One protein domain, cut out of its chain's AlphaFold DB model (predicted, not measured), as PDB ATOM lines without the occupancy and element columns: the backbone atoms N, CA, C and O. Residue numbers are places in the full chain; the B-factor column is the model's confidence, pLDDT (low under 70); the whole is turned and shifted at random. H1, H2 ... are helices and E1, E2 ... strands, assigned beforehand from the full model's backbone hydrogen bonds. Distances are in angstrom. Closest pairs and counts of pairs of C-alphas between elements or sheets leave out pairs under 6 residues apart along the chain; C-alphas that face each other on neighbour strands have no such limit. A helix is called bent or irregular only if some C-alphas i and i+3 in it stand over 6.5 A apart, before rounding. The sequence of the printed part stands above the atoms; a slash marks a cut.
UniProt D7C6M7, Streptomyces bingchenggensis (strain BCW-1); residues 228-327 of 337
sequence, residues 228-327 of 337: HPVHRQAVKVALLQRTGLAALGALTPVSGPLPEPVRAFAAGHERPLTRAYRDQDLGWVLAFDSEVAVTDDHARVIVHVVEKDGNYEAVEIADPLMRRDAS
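Overview. This is residues 228 to 327 of the 337 residues of a protein of Streptomyces bingchenggensis (strain BCW-1) (UniProt D7C6M7). A strongly twisted sheet of five strands forms the middle layer, with the long, sharply kinked helix H1 covering one face, mostly at E4 and E5, and the short helix H2 on the other face, towards E1 and E2. The link from H1 to H2 wraps round the E1 edge of the sheet, from one face to the other. The 100 printed residues hold two named helices and then five named strands, in the order H1 H2 E1 E2 E3 E4 E5 along the chain; the sheet has the same strand order, all antiparallel, and the class is mixed, helices and strands. The whole is compact, with a radius of gyration of the C-alphas of 12.5 A and spans of 37 by 33 by 23 A.

Arrangement. H1, residues 229 to 250, is irregular: C-alphas 242 and 245 are 9.5 A apart, and it has a kink of 128 degrees near residue 243. H2, residues 260 to 268, is apart from H1. The strands E1, residues 273 to 279, E2, 283 to 288, E3, 291 to 295, E4, 301 to 308, and E5, 311 to 317, form a meander, each strand the antiparallel neighbour of the one before, and each successive pair is a hairpin. Between E1 and E2, N 277 and O 285 are 2.8 A apart, within hydrogen-bond range; so are N 286 and O 293 of E2 and E3, at 2.7 A, N 294 and O 303 of E3 and E4, at 2.8 A, and N 308 and O 311 of E4 and E5, at 2.8 A. H1 is on the sheet; its closest C-alphas to E5 are those of Gln 241 and Tyr 312, 5.3 A apart, and to E4 those of Gln 241 and Val 305, 6.5 A apart. H2 is on the opposite face, at a height over the sheet of 9.7 A. It lies over E2 and only just over E3, on which 3 of its 9 C-alphas fall, and runs along the strands, at 23 degrees to E2 on the local plane. Its closest C-alphas to E1 are those of Ala 266 and Leu 273, 6.1 A apart. Every O i to N i+4 pair is within hydrogen-bond range in H2, but 12 of 18 in H1.

Along the chain. H1 begins at C-alpha 229 (86.323, 90.317, 93.679) and measures 18.4 A from first to last C-alpha; H2 measures 12.2 A. E4, the longest strand by residues, measures 19.6 A. E1 measures 16.7 A, E2 16.3 A, E3 13.3 A and E5 16.5 A. E5 ends at C-alpha 317 (103.190, 87.453, 96.816).

Size, cuts and confidence. The C-alphas of Gly 256 and Ser 327, the two farthest apart, are 38.9 A from each other. The printed part has no cut. The link from H1 to H2, nine residues, is short; the other links are tight. The mean pLDDT of the printed part is 92.0, and residues 326 to 327 are under 70.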
ATOM      1  N   HIS A 228      82.783  91.118  96.782       96.19
ATOM      2  CA  HIS A 228      83.805  91.954  96.155       96.19
ATOM      3  C   HIS A 228      84.975  91.105  95.609       96.19
ATOM      4  O   HIS A 228      85.621  90.401  96.394       96.19
ATOM      5  N   PRO A 229      85.328  91.197  94.307       95.19
ATOM      6  CA  PRO A 229      86.323  90.317  93.679       95.19
ATOM      7  C   PRO A 229      87.680  90.290  94.388       95.19
ATOM      8  O   PRO A 229      88.272  89.230  94.567       95.19
ATOM      9  N   VAL A 230      88.151  91.443  94.867       95.50
ATOM     10  CA  VAL A 230      89.436  91.534  95.581       95.50
ATOM     11  C   VAL A 230      89.398  90.782  96.918       95.50
ATOM     12  O   VAL A 230      90.374  90.134  97.287       95.50
ATOM     13  N   HIS A 231      88.273  90.803  97.639       97.06
ATOM     14  CA  HIS A 231      88.144  90.087  98.916       97.06
ATOM     15  C   HIS A 231      87.998  88.583  98.696       97.06
ATOM     16  O   HIS A 231      88.575  87.801  99.449       97.06
ATOM     17  N   ARG A 232      87.310  88.179  97.620       96.88
ATOM     18  CA  ARG A 232      87.235  86.782  97.166       96.88
ATOM     19  C   ARG A 232      88.606  86.227  96.768       96.88
ATOM     20  O   ARG A 232      88.941  85.095  97.113       96.88
ATOM     21  N   GLN A 233      89.426  87.030  96.091       95.94
ATOM     22  CA  GLN A 233      90.812  86.677  95.794       95.94
ATOM     23  C   GLN A 233      91.638  86.556  97.085       95.94
ATOM     24  O   GLN A 233      92.286  85.534  97.307       95.94
ATOM     25  N   ALA A 234      91.559  87.553  97.972       96.81
ATOM     26  CA  ALA A 234      92.309  87.579  99.227       96.81
ATOM     27  C   ALA A 234      91.994  86.382 100.140       96.81
ATOM     28  O   ALA A 234      92.916  85.751 100.658       96.81
ATOM     29  N   VAL A 235      90.717  86.019 100.316       96.94
ATOM     30  CA  VAL A 235      90.323  84.864 101.145       96.94
ATOM     31  C   VAL A 235      90.821  83.540 100.550       96.94
ATOM     32  O   VAL A 235      91.271  82.667 101.289       96.94
ATOM     33  N   LYS A 236      90.850  83.398  99.218       95.69
ATOM     34  CA  LYS A 236      91.416  82.213  98.556       95.69
ATOM     35  C   LYS A 236      92.935  82.133  98.690       95.69
ATOM     36  O   LYS A 236      93.466  81.062  98.975       95.69
ATOM     37  N   VAL A 237      93.638  83.260  98.576       95.56
ATOM     38  CA  VAL A 237      95.076  83.336  98.884       95.56
ATOM     39  C   VAL A 237      95.334  83.000 100.360       95.56
ATOM     40  O   VAL A 237      96.288  82.292 100.686       95.56
ATOM     41  N   ALA A 238      94.466  83.439 101.272       94.50
ATOM     42  CA  ALA A 238      94.542  83.106 102.692       94.50
ATOM     43  C   ALA A 238      94.293  81.610 102.982       94.50
ATOM     44  O   ALA A 238      94.926  81.065 103.892       94.50
ATOM     45  N   LEU A 239      93.418  80.946 102.217       94.00
ATOM     46  CA  LEU A 239      93.187  79.495 102.268       94.00
ATOM     47  C   LEU A 239      94.408  78.708 101.763       94.00
ATOM     48  O   LEU A 239      94.838  77.757 102.422       94.00
ATOM     49  N   LEU A 240      95.016  79.139 100.652       93.38
ATOM     50  CA  LEU A 240      96.249  78.546 100.113       93.38
ATOM     51  C   LEU A 240      97.408  78.626 101.117       93.38
ATOM     52  O   LEU A 240      98.091  77.635 101.345       93.38
ATOM     53  N   GLN A 241      97.574  79.759 101.803       91.88
ATOM     54  CA  GLN A 241      98.590  79.927 102.855       91.88
ATOM     55  C   GLN A 241      98.323  79.109 104.138       91.88
ATOM     56  O   GLN A 241      99.144  79.116 105.055       91.88
ATOM     57  N   ARG A 242      97.165  78.447 104.265       88.56
ATOM     58  CA  ARG A 242      96.818  77.594 105.422       88.56
ATOM     59  C   ARG A 242      96.847  76.116 105.100       88.56
ATOM     60  O   ARG A 242      97.239  75.323 105.948       88.56
ATOM     61  N   THR A 243      96.396  75.765 103.904       89.19
ATOM     62  CA  THR A 243      96.086  74.380 103.537       89.19
ATOM     63  C   THR A 243      96.795  73.927 102.262       89.19
ATOM     64  O   THR A 243      96.766  72.741 101.941       89.19
ATOM     65  N   GLY A 244      97.450  74.847 101.543       90.75
ATOM     66  CA  GLY A 244      98.248  74.547 100.361       90.75
ATOM     67  C   GLY A 244      97.486  73.748  99.318       90.75
ATOM     68  O   GLY A 244      96.415  74.157  98.867       90.75
ATOM     69  N   LEU A 245      98.019  72.577  98.963       90.88
ATOM     70  CA  LEU A 245      97.403  71.673  97.988       90.88
ATOM     71  C   LEU A 245      95.978  71.243  98.375       90.88
ATOM     72  O   LEU A 245      95.161  71.006  97.485       90.88
ATOM     73  N   ALA A 246      95.641  71.179  99.669       89.88
ATOM     74  CA  ALA A 246      94.303  70.780 100.104       89.88
ATOM     75  C   ALA A 246      93.220  71.812  99.730       89.88
ATOM     76  O   ALA A 246      92.094  71.413  99.433       89.88
ATOM     77  N   ALA A 247      93.555  73.108  99.621       89.12
ATOM     78  CA  ALA A 247      92.622  74.125  99.115       89.12
ATOM     79  C   ALA A 247      92.189  73.870  97.660       89.12
ATOM     80  O   ALA A 247      91.142  74.351  97.231       89.12
ATOM     81  N   LEU A 248      92.965  73.097  96.894       90.00
ATOM     82  CA  LEU A 248      92.666  72.794  95.494       90.00
ATOM     83  C   LEU A 248      91.627  71.683  95.331       90.00
ATOM     84  O   LEU A 248      91.133  71.482  94.226       90.00
ATOM     85  N   GLY A 249      91.278  70.962  96.405       85.31
ATOM     86  CA  GLY A 249      90.346  69.830  96.350       85.31
ATOM     87  C   GLY A 249      88.946  70.190  95.840       85.31
ATOM     88  O   GLY A 249      88.247  69.322  95.324       85.31
ATOM     89  N   ALA A 250      88.556  71.464  95.939       80.50
ATOM     90  CA  ALA A 250      87.293  71.977  95.411       80.50
ATOM     91  C   ALA A 250      87.355  72.369  93.918       80.50
ATOM     92  O   ALA A 250      86.319  72.640  93.312       80.50
ATOM     93  N   LEU A 251      88.548  72.420  93.315       88.62
ATOM     94  CA  LEU A 251      88.746  72.837  91.929       88.62
ATOM     95  C   LEU A 251      88.803  71.634  90.984       88.62
ATOM     96  O   LEU A 251      89.348  70.577  91.298       88.62
ATOM     97  N   THR A 252      88.284  71.821  89.769       91.31
ATOM     98  CA  THR A 252      88.375  70.810  88.708       91.31
ATOM     99  C   THR A 252      89.647  71.026  87.881       91.31
ATOM    100  O   THR A 252      89.845  72.133  87.370       91.31
ATOM    101  N   PRO A 253      90.516  70.008  87.721       94.31
ATOM    102  CA  PRO A 253      91.710  70.131  86.893       94.31
ATOM    103  C   PRO A 253      91.378  70.376  85.419       94.31
ATOM    104  O   PRO A 253      90.458  69.778  84.859       94.31
ATOM    105  N   VAL A 254      92.188  71.194  84.755       95.06
ATOM    106  CA  VAL A 254      92.113  71.405  83.307       95.06
ATOM    107  C   VAL A 254      92.689  70.181  82.587       95.06
ATOM    108  O   VAL A 254      93.809  69.764  82.861       95.06
ATOM    109  N   SER A 255      91.926  69.600  81.653       87.69
ATOM    110  CA  SER A 255      92.336  68.408  80.880       87.69
ATOM    111  C   SER A 255      92.903  68.718  79.482       87.69
ATOM    112  O   SER A 255      93.236  67.800  78.740       87.69
ATOM    113  N   GLY A 256      92.980  69.997  79.099       87.50
ATOM    114  CA  GLY A 256      93.439  70.459  77.783       87.50
ATOM    115  C   GLY A 256      94.800  71.169  77.812       87.50
ATOM    116  O   GLY A 256      95.383  71.347  78.884       87.50
ATOM    117  N   PRO A 257      95.318  71.594  76.644       89.44
ATOM    118  CA  PRO A 257      96.579  72.322  76.576       89.44
ATOM    119  C   PRO A 257      96.478  73.652  77.329       89.44
ATOM    120  O   PRO A 257      95.525  74.410  77.153       89.44
ATOM    121  N   LEU A 258      97.491  73.944  78.142       94.31
ATOM    122  CA  LEU A 258      97.605  75.228  78.828       94.31
ATOM    123  C   LEU A 258      97.987  76.341  77.838       94.31
ATOM    124  O   LEU A 258      98.723  76.067  76.874       94.31
ATOM    125  N   PRO A 259      97.546  77.594  78.077       94.62
ATOM    126  CA  PRO A 259      98.022  78.753  77.332       94.62
ATOM    127  C   PRO A 259      99.547  78.833  77.334       94.62
ATOM    128  O   PRO A 259     100.205  78.398  78.278       94.62
ATOM    129  N   GLU A 260     100.110  79.400  76.272       96.38
ATOM    130  CA  GLU A 260     101.560  79.445  76.075       96.38
ATOM    131  C   GLU A 260     102.332  80.112  77.231       96.38
ATOM    132  O   GLU A 260     103.273  79.467  77.699       96.38
ATOM    133  N   PRO A 261     101.893  81.251  77.809       95.62
ATOM    134  CA  PRO A 261     102.556  81.839  78.978       95.62
ATOM    135  C   PRO A 261     102.587  80.901  80.191       95.62
ATOM    136  O   PRO A 261     103.624  80.713  80.821       95.62
ATOM    137  N   VAL A 262     101.460  80.250  80.491       95.12
ATOM    138  CA  VAL A 262     101.319  79.322  81.627       95.12
ATOM    139  C   VAL A 262     102.170  78.072  81.420       95.12
ATOM    140  O   VAL A 262     102.819  77.591  82.346       95.12
ATOM    141  N   ARG A 263     102.201  77.551  80.188       94.75
ATOM    142  CA  ARG A 263     103.046  76.415  79.814       94.75
ATOM    143  C   ARG A 263     104.531  76.762  79.929       94.75
ATOM    144  O   ARG A 263     105.292  75.931  80.412       94.75
ATOM    145  N   ALA A 264     104.935  77.955  79.495       94.75
ATOM    146  CA  ALA A 264     106.314  78.422  79.596       94.75
ATOM    147  C   ALA A 264     106.745  78.585  81.060       94.75
ATOM    148  O   ALA A 264     107.803  78.085  81.434       94.75
ATOM    149  N   PHE A 265     105.896  79.191  81.898       94.56
ATOM    150  CA  PHE A 265     106.122  79.286  83.342       94.56
ATOM    151  C   PHE A 265     106.295  77.901  83.978       94.56
ATOM    152  O   PHE A 265     107.298  77.644  84.634       94.56
ATOM    153  N   ALA A 266     105.366  76.976  83.715       93.38
ATOM    154  CA  ALA A 266     105.428  75.620  84.259       93.38
ATOM    155  C   ALA A 266     106.670  74.837  83.799       93.38
ATOM    156  O   ALA A 266     107.205  74.047  84.567       93.38
ATOM    157  N   ALA A 267     107.134  75.046  82.561       93.44
ATOM    158  CA  ALA A 267     108.342  74.410  82.032       93.44
ATOM    159  C   ALA A 267     109.641  74.997  82.611       93.44
ATOM    160  O   ALA A 267     110.662  74.313  82.613       93.44
ATOM    161  N   GLY A 268     109.609  76.254  83.062       92.19
ATOM    162  CA  GLY A 268     110.730  76.920  83.725       92.19
ATOM    163  C   GLY A 268     110.788  76.697  85.238       92.19
ATOM    164  O   GLY A 268     111.778  77.089  85.851       92.19
ATOM    165  N   HIS A 269     109.756  76.094  85.837       92.38
ATOM    166  CA  HIS A 269     109.712  75.832  87.276       92.38
ATOM    167  C   HIS A 269     110.596  74.640  87.654       92.38
ATOM    168  O   HIS A 269     110.697  73.670  86.906       92.38
ATOM    169  N   GLU A 270     111.221  74.687  88.833       91.12
ATOM    170  CA  GLU A 270     112.155  73.638  89.277       91.12
ATOM    171  C   GLU A 270     111.472  72.276  89.464       91.12
ATOM    172  O   GLU A 270     112.086  71.226  89.256       91.12
ATOM    173  N   ARG A 271     110.190  72.287  89.848       91.88
ATOM    174  CA  ARG A 271     109.382  71.083  90.059       91.88
ATOM    175  C   ARG A 271     108.424  70.853  88.889       91.88
ATOM    176  O   ARG A 271     107.861  71.812  88.361       91.88
ATOM    177  N   PRO A 272     108.164  69.589  88.510       93.00
ATOM    178  CA  PRO A 272     107.227  69.289  87.438       93.00
ATOM    179  C   PRO A 272     105.794  69.649  87.838       93.00
ATOM    180  O   PRO A 272     105.337  69.343  88.944       93.00
ATOM    181  N   LEU A 273     105.064  70.266  86.908       95.62
ATOM    182  CA  LEU A 273     103.641  70.545  87.072       95.62
ATOM    183  C   LEU A 273     102.863  69.231  87.203       95.62
ATOM    184  O   LEU A 273     102.913  68.379  86.316       95.62
ATOM    185  N   THR A 274     102.106  69.089  88.288       95.19
ATOM    186  CA  THR A 274     101.278  67.898  88.533       95.19
ATOM    187  C   THR A 274      99.857  68.095  88.022       95.19
ATOM    188  O   THR A 274      99.296  67.215  87.371       95.19
ATOM    189  N   ARG A 275      99.263  69.259  88.310       95.81
ATOM    190  CA  ARG A 275      97.904  69.637  87.909       95.81
ATOM    191  C   ARG A 275      97.823  71.142  87.713       95.81
ATOM    192  O   ARG A 275      98.471  71.904  88.423       95.81
ATOM    193  N   ALA A 276      96.971  71.560  86.791       96.75
ATOM    194  CA  ALA A 276      96.596  72.954  86.614       96.75
ATOM    195  C   ALA A 276      95.084  73.098  86.749       96.75
ATOM    196  O   ALA A 276      94.323  72.223  86.332       96.75
ATOM    197  N   TYR A 277      94.662  74.223  87.304       96.62
ATOM    198  CA  TYR A 277      93.273  74.580  87.527       96.62
ATOM    199  C   TYR A 277      93.034  75.990  86.998       96.62
ATOM    200  O   TYR A 277      93.957  76.808  86.916       96.62
ATOM    201  N   ARG A 278      91.777  76.279  86.668       94.81
ATOM    202  CA  ARG A 278      91.317  77.628  86.362       94.81
ATOM    203  C   ARG A 278      90.279  78.025  87.396       94.81
ATOM    204  O   ARG A 278      89.223  77.403  87.472       94.81
ATOM    205  N   ASP A 279      90.592  79.043  88.179       94.56
ATOM    206  CA  ASP A 279      89.709  79.593  89.197       94.56
ATOM    207  C   ASP A 279      89.254  80.998  88.785       94.56
ATOM    208  O   ASP A 279      90.029  81.781  88.236       94.56
ATOM    209  N   GLN A 280      87.985  81.313  89.033       92.25
ATOM    210  CA  GLN A 280      87.384  82.577  88.599       92.25
ATOM    211  C   GLN A 280      87.951  83.814  89.320       92.25
ATOM    212  O   GLN A 280      87.927  84.900  88.753       92.25
ATOM    213  N   ASP A 281      88.437  83.654  90.556       93.44
ATOM    214  CA  ASP A 281      88.913  84.748  91.412       93.44
ATOM    215  C   ASP A 281      90.459  84.806  91.435       93.44
ATOM    216  O   ASP A 281      91.048  85.874  91.603       93.44
ATOM    217  N   LEU A 282      91.132  83.660  91.266       93.06
ATOM    218  CA  LEU A 282      92.596  83.549  91.295       93.06
ATOM    219  C   LEU A 282      93.261  83.544  89.907       93.06
ATOM    220  O   LEU A 282      94.433  83.888  89.809       93.06
ATOM    221  N   GLY A 283      92.562  83.144  88.842       94.00
ATOM    222  CA  GLY A 283      93.177  82.897  87.535       94.00
ATOM    223  C   GLY A 283      93.726  81.473  87.409       94.00
ATOM    224  O   GLY A 283      93.014  80.498  87.663       94.00
ATOM    225  N   TRP A 284      94.969  81.322  86.950       96.94
ATOM    226  CA  TRP A 284      95.615  80.013  86.826       96.94
ATOM    227  C   TRP A 284      96.173  79.568  88.169       96.94
ATOM    228  O   TRP A 284      96.949  80.284  88.787       96.94
ATOM    229  N   VAL A 285      95.812  78.363  88.606       97.50
ATOM    230  CA  VAL A 285      96.366  77.753  89.819       97.50
ATOM    231  C   VAL A 285      97.139  76.506  89.415       97.50
ATOM    232  O   VAL A 285      96.591  75.592  88.803       97.50
ATOM    233  N   LEU A 286      98.428  76.488  89.716       97.25
ATOM    234  CA  LEU A 286      99.395  75.495  89.274       97.25
ATOM    235  C   LEU A 286      99.901  74.734  90.495       97.25
ATOM    236  O   LEU A 286     100.517  75.314  91.387       97.25
ATOM    237  N   ALA A 287      99.608  73.440  90.540       96.94
ATOM    238  CA  ALA A 287     100.050  72.551  91.601       96.94
ATOM    239  C   ALA A 287     101.318  71.817  91.177       96.94
ATOM    240  O   ALA A 287     101.345  71.114  90.159       96.94
ATOM    241  N   PHE A 288     102.336  71.910  92.013       95.44
ATOM    242  CA  PHE A 288     103.574  71.155  91.905       95.44
ATOM    243  C   PHE A 288     103.688  70.221  93.112       95.44
ATOM    244  O   PHE A 288     102.851  70.256  94.016       95.44
ATOM    245  N   ASP A 289     104.703  69.359  93.131       90.50
ATOM    246  CA  ASP A 289     104.985  68.575  94.334       90.50
ATOM    247  C   ASP A 289     105.267  69.526  95.506       90.50
ATOM    248  O   ASP A 289     106.206  70.312  95.422       90.50
ATOM    249  N   SER A 290     104.447  69.472  96.563       89.25
ATOM    250  CA  SER A 290     104.543  70.306  97.779       89.25
ATOM    251  C   SER A 290     104.534  71.840  97.570       89.25
ATOM    252  O   SER A 290     104.913  72.594  98.467       89.25
ATOM    253  N   GLU A 291     104.060  72.339  96.419       95.12
ATOM    254  CA  GLU A 291     103.975  73.782  96.130       95.12
ATOM    255  C   GLU A 291     102.727  74.147  95.320       95.12
ATOM    256  O   GLU A 291     102.214  73.351  94.526       95.12
ATOM    257  N   VAL A 292     102.264  75.389  95.471       96.69
ATOM    258  CA  VAL A 292     101.185  75.956  94.654       96.69
ATOM    259  C   VAL A 292     101.561  77.355  94.188       96.69
ATOM    260  O   VAL A 292     101.851  78.222  95.011       96.69
ATOM    261  N   ALA A 293     101.497  77.594  92.880       97.19
ATOM    262  CA  ALA A 293     101.631  78.922  92.292       97.19
ATOM    263  C   ALA A 293     100.303  79.368  91.676       97.19
ATOM    264  O   ALA A 293      99.654  78.615  90.955       97.19
ATOM    265  N   VAL A 294      99.908  80.604  91.939       97.06
ATOM    266  CA  VAL A 294      98.773  81.265  91.302       97.06
ATOM    267  C   VAL A 294      99.313  82.330  90.368       97.06
ATOM    268  O   VAL A 294     100.133  83.149  90.788       97.06
ATOM    269  N   THR A 295      98.842  82.344  89.128       96.06
ATOM    270  CA  THR A 295      99.261  83.308  88.116       96.06
ATOM    271  C   THR A 295      98.078  83.909  87.363       96.06
ATOM    272  O   THR A 295      97.003  83.313  87.252       96.06
ATOM    273  N   ASP A 296      98.273  85.113  86.830       93.31
ATOM    274  CA  ASP A 296      97.328  85.706  85.887       93.31
ATOM    275  C   ASP A 296      97.454  85.094  84.473       93.31
ATOM    276  O   ASP A 296      98.234  84.173  84.222       93.31
ATOM    277  N   ASP A 297      96.691  85.613  83.508       91.56
ATOM    278  CA  ASP A 297      96.716  85.130  82.116       91.56
ATOM    279  C   ASP A 297      98.040  85.369  81.375       91.56
ATOM    280  O   ASP A 297      98.280  84.774  80.322       91.56
ATOM    281  N   HIS A 298      98.920  86.195  81.938       92.62
ATOM    282  CA  HIS A 298     100.251  86.490  81.419       92.62
ATOM    283  C   HIS A 298     101.356  85.782  82.212       92.62
ATOM    284  O   HIS A 298     102.528  86.107  82.041       92.62
ATOM    285  N   ALA A 299     100.987  84.813  83.057       92.25
ATOM    286  CA  ALA A 299     101.886  84.076  83.935       92.25
ATOM    287  C   ALA A 299     102.652  84.949  84.949       92.25
ATOM    288  O   ALA A 299     103.716  84.559  85.426       92.25
ATOM    289  N   ARG A 300     102.106  86.116  85.320       93.69
ATOM    290  CA  ARG A 300     102.624  86.893  86.454       93.69
ATOM    291  C   ARG A 300     102.147  86.254  87.751       93.69
ATOM    292  O   ARG A 300     100.953  85.994  87.898       93.69
ATOM    293  N   VAL A 301     103.072  86.005  88.674       95.25
ATOM    294  CA  VAL A 301     102.783  85.367  89.964       95.25
ATOM    295  C   VAL A 301     101.959  86.307  90.837       95.25
ATOM    296  O   VAL A 301     102.319  87.461  91.045       95.25
ATOM    297  N   ILE A 302     100.839  85.799  91.346       94.44
ATOM    298  CA  ILE A 302      99.984  86.457  92.340       94.44
ATOM    299  C   ILE A 302     100.376  85.976  93.735       94.44
ATOM    300  O   ILE A 302     100.579  86.783  94.641       94.44
ATOM    301  N   VAL A 303     100.509  84.658  93.903       96.44
ATOM    302  CA  VAL A 303     101.039  84.035  95.119       96.44
ATOM    303  C   VAL A 303     101.737  82.724  94.773       96.44
ATOM    304  O   VAL A 303     101.232  81.945  93.970       96.44
ATOM    305  N   HIS A 304     102.872  82.462  95.410       96.25
ATOM    306  CA  HIS A 304     103.549  81.169  95.391       96.25
ATOM    307  C   HIS A 304     103.750  80.710  96.828       96.25
ATOM    308  O   HIS A 304     104.415  81.386  97.616       96.25
ATOM    309  N   VAL A 305     103.125  79.585  97.178       94.88
ATOM    310  CA  VAL A 305     103.249  78.956  98.492       94.88
ATOM    311  C   VAL A 305     104.008  77.641  98.394       94.88
ATOM    312  O   VAL A 305     103.794  76.857  97.468       94.88
ATOM    313  N   VAL A 306     104.863  77.397  99.380       93.56
ATOM    314  CA  VAL A 306     105.697  76.196  99.486       93.56
ATOM    315  C   VAL A 306     105.447  75.546 100.838       93.56
ATOM    316  O   VAL A 306     105.348  76.239 101.853       93.56
ATOM    317  N   GLU A 307     105.332  74.222 100.853       90.00
ATOM    318  CA  GLU A 307     105.261  73.459 102.092       90.00
ATOM    319  C   GLU A 307     106.634  73.400 102.774       90.00
ATOM    320  O   GLU A 307     107.631  72.979 102.185       90.00
ATOM    321  N   LYS A 308     106.676  73.792 104.044       83.00
ATOM    322  CA  LYS A 308     107.849  73.773 104.907       83.00
ATOM    323  C   LYS A 308     107.433  73.354 106.314       83.00
ATOM    324  O   LYS A 308     106.553  73.962 106.920       83.00
ATOM    325  N   ASP A 309     108.044  72.284 106.816       77.19
ATOM    326  CA  ASP A 309     107.801  71.745 108.163       77.19
ATOM    327  C   ASP A 309     106.306  71.506 108.480       77.19
ATOM    328  O   ASP A 309     105.838  71.722 109.600       77.19
ATOM    329  N   GLY A 310     105.536  71.069 107.474       74.75
ATOM    330  CA  GLY A 310     104.099  70.795 107.587       74.75
ATOM    331  C   GLY A 310     103.195  72.035 107.572       74.75
ATOM    332  O   GLY A 310     102.004  71.917 107.858       74.75
ATOM    333  N   ASN A 311     103.731  73.216 107.246       77.19
ATOM    334  CA  ASN A 311     102.971  74.446 107.013       77.19
ATOM    335  C   ASN A 311     103.241  74.992 105.609       77.19
ATOM    336  O   ASN A 311     104.267  74.697 105.016       77.19
ATOM    337  N   TYR A 312     102.339  75.820 105.083       86.12
ATOM    338  CA  TYR A 312     102.559  76.519 103.816       86.12
ATOM    339  C   TYR A 312     102.996  77.962 104.071       86.12
ATOM    340  O   TYR A 312     102.331  78.702 104.797       86.12
ATOM    341  N   GLU A 313     104.101  78.370 103.448       87.75
ATOM    342  CA  GLU A 313     104.644  79.729 103.518       87.75
ATOM    343  C   GLU A 313     104.619  80.379 102.131       87.75
ATOM    344  O   GLU A 313     104.972  79.749 101.136       87.75
ATOM    345  N   ALA A 314     104.215  81.652 102.052       91.19
ATOM    346  CA  ALA A 314     104.258  82.415 100.806       91.19
ATOM    347  C   ALA A 314     105.683  82.920 100.525       91.19
ATOM    348  O   ALA A 314     106.138  83.890 101.146       91.19
ATOM    349  N   VAL A 315     106.370  82.293  99.567       93.44
ATOM    350  CA  VAL A 315     107.712  82.704  99.119       93.44
ATOM    351  C   VAL A 315     107.645  83.924  98.199       93.44
ATOM    352  O   VAL A 315     108.473  84.826  98.311       93.44
ATOM    353  N   GLU A 316     106.579  84.034  97.406       94.62
ATOM    354  CA  GLU A 316     106.280  85.194  96.564       94.62
ATOM    355  C   GLU A 316     104.811  85.599  96.718       94.62
ATOM    356  O   GLU A 316     103.924  84.747  96.817       94.62
ATOM    357  N   ILE A 317     104.546  86.906  96.772       94.88
ATOM    358  CA  ILE A 317     103.190  87.453  96.816       94.88
ATOM    359  C   ILE A 317     103.160  88.842  96.177       94.88
ATOM    360  O   ILE A 317     103.964  89.706  96.530       94.88
ATOM    361  N   ALA A 318     102.251  89.046  95.224       94.38
ATOM    362  CA  ALA A 318     102.172  90.283  94.450       94.38
ATOM    363  C   ALA A 318     101.647  91.460  95.282       94.38
ATOM    364  O   ALA A 318     102.190  92.560  95.200       94.38
ATOM    365  N   ASP A 319     100.608  91.224  96.089       94.69
ATOM    366  CA  ASP A 319     100.083  92.199  97.045       94.69
ATOM    367  C   ASP A 319     100.586  91.865  98.463       94.69
ATOM    368  O   ASP A 319     100.142  90.874  99.058       94.69
ATOM    369  N   PRO A 320     101.484  92.681  99.048       93.81
ATOM    370  CA  PRO A 320     101.989  92.462 100.398       93.81
ATOM    371  C   PRO A 320     100.900  92.423 101.478       93.81
ATOM    372  O   PRO A 320     101.117  91.798 102.516       93.81
ATOM    373  N   LEU A 321      99.734  93.046 101.257       94.75
ATOM    374  CA  LEU A 321      98.624  93.028 102.216       94.75
ATOM    375  C   LEU A 321      98.019  91.629 102.382       94.75
ATOM    376  O   LEU A 321      97.466  91.327 103.439       94.75
ATOM    377  N   MET A 322      98.143  90.764 101.371       94.81
ATOM    378  CA  MET A 322      97.656  89.381 101.418       94.81
ATOM    379  C   MET A 322      98.609  88.439 102.171       94.81
ATOM    380  O   MET A 322      98.294  87.259 102.355       94.81
ATOM    381  N   ARG A 323      99.783  88.921 102.601       92.38
ATOM    382  CA  ARG A 323     100.820  88.073 103.195       92.38
ATOM    383  C   ARG A 323     100.469  87.698 104.630       92.38
ATOM    384  O   ARG A 323     100.264  88.558 105.487       92.38
ATOM    385  N   ARG A 324     100.452  86.395 104.909       87.88
ATOM    386  CA  ARG A 324     100.334  85.849 106.263       87.88
ATOM    387  C   ARG A 324     101.719  85.768 106.900       87.88
ATOM    388  O   ARG A 324     102.642  85.216 106.305       87.88
ATOM    389  N   ASP A 325     101.856  86.267 108.126       79.50
ATOM    390  CA  ASP A 325     103.002  85.919 108.967       79.50
ATOM    391  C   ASP A 325     102.769  84.510 109.535       79.50
ATOM    392  O   ASP A 325     101.855  84.295 110.337       79.50
ATOM    393  N   ALA A 326     103.555  83.541 109.059       67.19
ATOM    394  CA  ALA A 326     103.483  82.146 109.488       67.19
ATOM    395  C   ALA A 326     104.165  81.899 110.846       67.19
ATOM    396  O   ALA A 326     104.035  80.807 111.399       67.19
ATOM    397  N   SER A 327     104.859  82.897 111.411       60.84
ATOM    398  CA  SER A 327     105.526  82.739 112.700       60.84
ATOM    399  C   SER A 327     104.527  82.460 113.820       60.84
ATOM    400  O   SER A 327     103.507  83.140 113.996       60.84
TER     401      SER A 327